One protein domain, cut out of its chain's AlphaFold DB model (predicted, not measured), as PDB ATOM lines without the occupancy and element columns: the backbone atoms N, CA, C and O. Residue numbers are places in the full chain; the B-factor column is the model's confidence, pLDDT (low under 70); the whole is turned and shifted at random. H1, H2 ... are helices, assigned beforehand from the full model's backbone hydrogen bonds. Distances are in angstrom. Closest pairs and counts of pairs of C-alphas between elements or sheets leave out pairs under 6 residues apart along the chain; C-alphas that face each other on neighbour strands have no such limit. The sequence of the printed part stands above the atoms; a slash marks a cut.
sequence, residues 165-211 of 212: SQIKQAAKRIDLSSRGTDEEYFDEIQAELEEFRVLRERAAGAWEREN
ATOM      1  N   SER A 165     202.566 156.990 132.705       82.06
ATOM      2  CA  SER A 165     202.129 155.607 132.487       82.06
ATOM      3  C   SER A 165     203.251 154.716 131.949       82.06
ATOM      4  O   SER A 165     203.406 153.596 132.428       82.06
ATOM      5  N   GLN A 166     204.059 155.224 131.016       85.25
ATOM      6  CA  GLN A 166     205.209 154.509 130.458       85.25
ATOM      7  C   GLN A 166     206.271 154.282 131.538       85.25
ATOM      8  O   GLN A 166     206.752 153.163 131.683       85.25
ATOM      9  N   ILE A 167     206.552 155.300 132.361       82.00
ATOM     10  CA  ILE A 167     207.488 155.193 133.493       82.00
ATOM     11  C   ILE A 167     207.009 154.131 134.492       82.00
ATOM     12  O   ILE A 167     207.768 153.244 134.869       82.00
ATOM     13  N   LYS A 168     205.727 154.165 134.880       81.62
ATOM     14  CA  LYS A 168     205.147 153.176 135.805       81.62
ATOM     15  C   LYS A 168     205.149 151.758 135.234       81.62
ATOM     16  O   LYS A 168     205.300 150.801 135.987       81.62
ATOM     17  N   GLN A 169     204.953 151.606 133.926       84.00
ATOM     18  CA  GLN A 169     204.974 150.301 133.268       84.00
ATOM     19  C   GLN A 169     206.397 149.746 133.152       84.00
ATOM     20  O   GLN A 169     206.585 148.551 133.366       84.00
ATOM     21  N   ALA A 170     207.384 150.603 132.871       79.94
ATOM     22  CA  ALA A 170     208.797 150.243 132.892       79.94
ATOM     23  C   ALA A 170     209.235 149.835 134.303       79.94
ATOM     24  O   ALA A 170     209.771 148.749 134.469       79.94
ATOM     25  N   ALA A 171     208.889 150.626 135.327       76.56
ATOM     26  CA  ALA A 171     209.231 150.353 136.725       76.56
ATOM     27  C   ALA A 171     208.726 148.991 137.231       76.56
ATOM     28  O   ALA A 171     209.407 148.334 138.006       76.56
ATOM     29  N   LYS A 172     207.562 148.527 136.756       81.50
ATOM     30  CA  LYS A 172     207.026 147.191 137.083       81.50
ATOM     31  C   LYS A 172     207.825 146.030 136.487       81.50
ATOM     32  O   LYS A 172     207.634 144.897 136.912       81.50
ATOM     33  N   ARG A 173     208.628 146.293 135.456       76.75
ATOM     34  CA  ARG A 173     209.464 145.306 134.760       76.75
ATOM     35  C   ARG A 173     210.928 145.391 135.180       76.75
ATOM     36  O   ARG A 173     211.720 144.596 134.690       76.75
ATOM     37  N   ILE A 174     211.279 146.355 136.033       71.44
ATOM     38  CA  ILE A 174     212.621 146.452 136.595       71.44
ATOM     39  C   ILE A 174     212.778 145.285 137.559       71.44
ATOM     40  O   ILE A 174     212.088 145.207 138.577       71.44
ATOM     41  N   ASP A 175     213.677 144.377 137.210       74.94
ATOM     42  CA  ASP A 175     214.179 143.387 138.140       74.94
ATOM     43  C   ASP A 175     215.080 144.103 139.150       74.94
ATOM     44  O   ASP A 175     216.119 144.650 138.795       74.94
ATOM     45  N   LEU A 176     214.631 144.172 140.401       66.94
ATOM     46  CA  LEU A 176     215.374 144.820 141.481       66.94
ATOM     47  C   LEU A 176     216.402 143.876 142.114       66.94
ATOM     48  O   LEU A 176     217.181 144.320 142.950       66.94
ATOM     49  N   SER A 177     216.416 142.594 141.731       69.56
ATOM     50  CA  SER A 177     217.377 141.622 142.260       69.56
ATOM     51  C   SER A 177     218.800 141.841 141.738       69.56
ATOM     52  O   SER A 177     219.756 141.438 142.393       69.56
ATOM     53  N   SER A 178     218.951 142.547 140.613       65.56
ATOM     54  CA  SER A 178     220.236 142.937 140.022       65.56
ATOM     55  C   SER A 178     220.779 144.277 140.530       65.56
ATOM     56  O   SER A 178     221.871 144.667 140.135       65.56
ATOM     57  N   ARG A 179     220.044 144.990 141.400       66.75
ATOM     58  CA  ARG A 179     220.399 146.338 141.887       66.75
ATOM     59  C   ARG A 179     221.644 146.362 142.791       66.75
ATOM     60  O   ARG A 179     222.163 147.444 143.042       66.75
ATOM     61  N   GLY A 180     222.101 145.205 143.276       71.56
ATOM     62  CA  GLY A 180     223.179 145.127 144.263       71.56
ATOM     63  C   GLY A 180     222.776 145.717 145.617       71.56
ATOM     64  O   GLY A 180     221.608 146.037 145.871       71.56
ATOM     65  N   THR A 181     223.741 145.828 146.519       80.88
ATOM     66  CA  THR A 181     223.597 146.550 147.788       80.88
ATOM     67  C   THR A 181     223.551 148.063 147.556       80.88
ATOM     68  O   THR A 181     223.985 148.568 146.522       80.88
ATOM     69  N   ASP A 182     223.038 148.822 148.529       74.25
ATOM     70  CA  ASP A 182     223.022 150.287 148.422       74.25
ATOM     71  C   ASP A 182     224.441 150.898 148.352       74.25
ATOM     72  O   ASP A 182     224.591 151.977 147.783       74.25
ATOM     73  N   GLU A 183     225.466 150.218 148.889       72.00
ATOM     74  CA  GLU A 183     226.883 150.599 148.738       72.00
ATOM     75  C   GLU A 183     227.372 150.397 147.300       72.00
ATOM     76  O   GLU A 183     227.880 151.341 146.703       72.00
ATOM     77  N   GLU A 184     227.132 149.225 146.705       75.44
ATOM     78  CA  GLU A 184     227.492 148.946 145.303       75.44
ATOM     79  C   GLU A 184     226.795 149.920 144.340       75.44
ATOM     80  O   GLU A 184     227.427 150.476 143.442       75.44
ATOM     81  N   TYR A 185     225.511 150.206 144.577       77.12
ATOM     82  CA  TYR A 185     224.766 151.209 143.816       77.12
ATOM     83  C   TYR A 185     225.366 152.616 143.963       77.12
ATOM     84  O   TYR A 185     225.387 153.392 143.007       77.12
ATOM     85  N   PHE A 186     225.828 152.978 145.163       66.12
ATOM     86  CA  PHE A 186     226.436 154.284 145.401       66.12
ATOM     87  C   PHE A 186     227.775 154.421 144.671       66.12
ATOM     88  O   PHE A 186     228.004 155.455 144.043       66.12
ATOM     89  N   ASP A 187     228.616 153.389 144.710       77.44
ATOM     90  CA  ASP A 187     229.909 153.362 144.022       77.44
ATOM     91  C   ASP A 187     229.746 153.447 142.499       77.44
ATOM     92  O   ASP A 187     230.450 154.217 141.843       77.44
ATOM     93  N   GLU A 188     228.766 152.737 141.936       80.00
ATOM     94  CA  GLU A 188     228.467 152.776 140.502       80.00
ATOM     95  C   GLU A 188     227.970 154.163 140.060       80.00
ATOM     96  O   GLU A 188     228.450 154.719 139.071       80.00
ATOM     97  N   ILE A 189     227.104 154.800 140.859       79.56
ATOM     98  CA  ILE A 189     226.683 156.192 140.635       79.56
ATOM     99  C   ILE A 189     227.881 157.153 140.701       79.56
ATOM    100  O   ILE A 189     227.947 158.096 139.911       79.56
ATOM    101  N   GLN A 190     228.825 156.963 141.632       78.81
ATOM    102  CA  GLN A 190     230.024 157.809 141.699       78.81
ATOM    103  C   GLN A 190     230.915 157.630 140.467       78.81
ATOM    104  O   GLN A 190     231.420 158.624 139.942       78.81
ATOM    105  N   ALA A 191     231.076 156.397 139.982       83.12
ATOM    106  CA  ALA A 191     231.834 156.113 138.770       83.12
ATOM    107  C   ALA A 191     231.204 156.783 137.538       83.12
ATOM    108  O   ALA A 191     231.899 157.497 136.814       83.12
ATOM    109  N   GLU A 192     229.885 156.654 137.347       88.25
ATOM    110  CA  GLU A 192     229.168 157.335 136.258       88.25
ATOM    111  C   GLU A 192     229.310 158.862 136.344       88.25
ATOM    112  O   GLU A 192     229.545 159.532 135.335       88.25
ATOM    113  N   LEU A 193     229.179 159.442 137.542       80.19
ATOM    114  CA  LEU A 193     229.320 160.887 137.741       80.19
ATOM    115  C   LEU A 193     230.725 161.384 137.383       80.19
ATOM    116  O   LEU A 193     230.853 162.467 136.803       80.19
ATOM    117  N   GLU A 194     231.761 160.607 137.698       86.81
ATOM    118  CA  GLU A 194     233.139 160.933 137.341       86.81
ATOM    119  C   GLU A 194     233.379 160.796 135.830       86.81
ATOM    120  O   GLU A 194     233.964 161.690 135.217       86.81
ATOM    121  N   GLU A 195     232.839 159.763 135.178       88.56
ATOM    122  CA  GLU A 195     232.878 159.655 133.713       88.56
ATOM    123  C   GLU A 195     232.186 160.842 133.032       88.56
ATOM    124  O   GLU A 195     232.731 161.447 132.101       88.56
ATOM    125  N   PHE A 196     231.010 161.239 133.525       83.56
ATOM    126  CA  PHE A 196     230.298 162.416 133.031       83.56
ATOM    127  C   PHE A 196     231.096 163.699 133.228       83.56
ATOM    128  O   PHE A 196     231.095 164.565 132.349       83.56
ATOM    129  N   ARG A 197     231.780 163.837 134.366       87.56
ATOM    130  CA  ARG A 197     232.669 164.968 134.625       87.56
ATOM    131  C   ARG A 197     233.785 165.024 133.584       87.56
ATOM    132  O   ARG A 197     233.947 166.064 132.948       87.56
ATOM    133  N   VAL A 198     234.476 163.909 133.348       87.56
ATOM    134  CA  VAL A 198     235.554 163.809 132.350       87.56
ATOM    135  C   VAL A 198     235.045 164.140 130.946       87.56
ATOM    136  O   VAL A 198     235.674 164.906 130.215       87.56
ATOM    137  N   LEU A 199     233.889 163.600 130.550       84.50
ATOM    138  CA  LEU A 199     233.276 163.901 129.252       84.50
ATOM    139  C   LEU A 199     232.945 165.386 129.109       84.50
ATOM    140  O   LEU A 199     233.164 165.970 128.048       84.50
ATOM    141  N   ARG A 200     232.448 166.008 130.176       80.81
ATOM    142  CA  ARG A 200     232.096 167.426 130.189       80.81
ATOM    143  C   ARG A 200     233.330 168.323 130.105       80.81
ATOM    144  O   ARG A 200     233.298 169.301 129.366       80.81
ATOM    145  N   GLU A 201     234.413 167.971 130.794       83.94
ATOM    146  CA  GLU A 201     235.712 168.651 130.685       83.94
ATOM    147  C   GLU A 201     236.283 168.533 129.260       83.94
ATOM    148  O   GLU A 201     236.722 169.524 128.675       83.94
ATOM    149  N   ARG A 202     236.192 167.348 128.639       84.88
ATOM    150  CA  ARG A 202     236.606 167.136 127.238       84.88
ATOM    151  C   ARG A 202     235.773 167.943 126.250       84.88
ATOM    152  O   ARG A 202     236.338 168.521 125.326       84.88
ATOM    153  N   ALA A 203     234.453 167.974 126.434       78.25
ATOM    154  CA  ALA A 203     233.547 168.747 125.595       78.25
ATOM    155  C   ALA A 203     233.821 170.252 125.717       78.25
ATOM    156  O   ALA A 203     233.870 170.931 124.698       78.25
ATOM    157  N   ALA A 204     234.073 170.755 126.931       74.56
ATOM    158  CA  ALA A 204     234.454 172.149 127.155       74.56
ATOM    159  C   ALA A 204     235.768 172.498 126.436       74.56
ATOM    160  O   ALA A 204     235.800 173.446 125.659       74.56
ATOM    161  N   GLY A 205     236.809 171.674 126.590       80.12
ATOM    162  CA  GLY A 205     238.082 171.906 125.904       80.12
ATOM    163  C   GLY A 205     238.003 171.757 124.378       80.12
ATOM    164  O   GLY A 205     238.759 172.399 123.658       80.12
ATOM    165  N   ALA A 206     237.114 170.906 123.851       73.50
ATOM    166  CA  ALA A 206     236.857 170.833 122.409       73.50
ATOM    167  C   ALA A 206     236.169 172.101 121.892       73.50
ATOM    168  O   ALA A 206     236.539 172.603 120.837       73.50
ATOM    169  N   TRP A 207     235.229 172.638 122.670       61.81
ATOM    170  CA  TRP A 207     234.509 173.864 122.347       61.81
ATOM    171  C   TRP A 207     235.412 175.105 122.381       61.81
ATOM    172  O   TRP A 207     235.250 175.999 121.560       61.81
ATOM    173  N   GLU A 208     236.391 175.155 123.288       69.81
ATOM    174  CA  GLU A 208     237.408 176.218 123.322       69.81
ATOM    175  C   GLU A 208     238.321 176.176 122.089       69.81
ATOM    176  O   GLU A 208     238.562 177.212 121.482       69.81
ATOM    177  N   ARG A 209     238.747 174.981 121.649       72.00
ATOM    178  CA  ARG A 209     239.596 174.810 120.453       72.00
ATOM    179  C   ARG A 209     238.898 175.101 119.122       72.00
ATOM    180  O   ARG A 209     239.579 175.375 118.146       72.00
ATOM    181  N   GLU A 210     237.574 174.965 119.050       66.62
ATOM    182  CA  GLU A 210     236.797 175.295 117.841       66.62
ATOM    183  C   GLU A 210     236.471 176.792 117.722       66.62
ATOM    184  O   GLU A 210     236.072 177.236 116.647       66.62
ATOM    185  N   ASN A 211     236.611 177.560 118.808       59.69
ATOM    186  CA  ASN A 211     236.293 178.990 118.857       59.69
ATOM    187  C   ASN A 211     237.542 179.896 118.977       59.69
ATOM    188  O   ASN A 211     237.387 181.096 119.215       59.69
TER     189      ASN A 211
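This is residues 165 to 211 of the 212 residues of the protein "Uncharacterized phage-associated protein" of Paenibacillus popilliae ATCC 14706 (UniProt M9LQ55). An open, flat L without a core: the short helix H1 and the link of residues 172 to 181 make the shorter limb, and the long straight helix H2 makes the longer one. The printed part has 47 residues, with two named helices in the order H1, H2 and no named strand; the class is all helix. It is extended, with a radius of gyration of the C-alphas of 17.0 A, and spans 47 by 29 by 10 A.

H1, residues 165 to 171, begins at C-alpha 165 (202.129, 155.607, 132.487). H2, residues 182 to 210, runs 41.8 A from C-alpha 182 (223.022, 150.287, 148.422) to C-alpha 210 (236.797, 175.295, 117.841).

H1 and H2 are apart, with no C-alpha of one within 8 A of the other. A short link of 10 residues joins them. In both helices every O i to N i+4 pair is within hydrogen-bond range.

Residues 165 to 211 stand free. The two C-alphas farthest apart, those of Ser 177 and Asn 211, are 48.0 A apart. The printed part has no cut. Its mean pLDDT is 77.3, with residues 176 to 179, 186, 207 to 208 and 210 to 211 under 70.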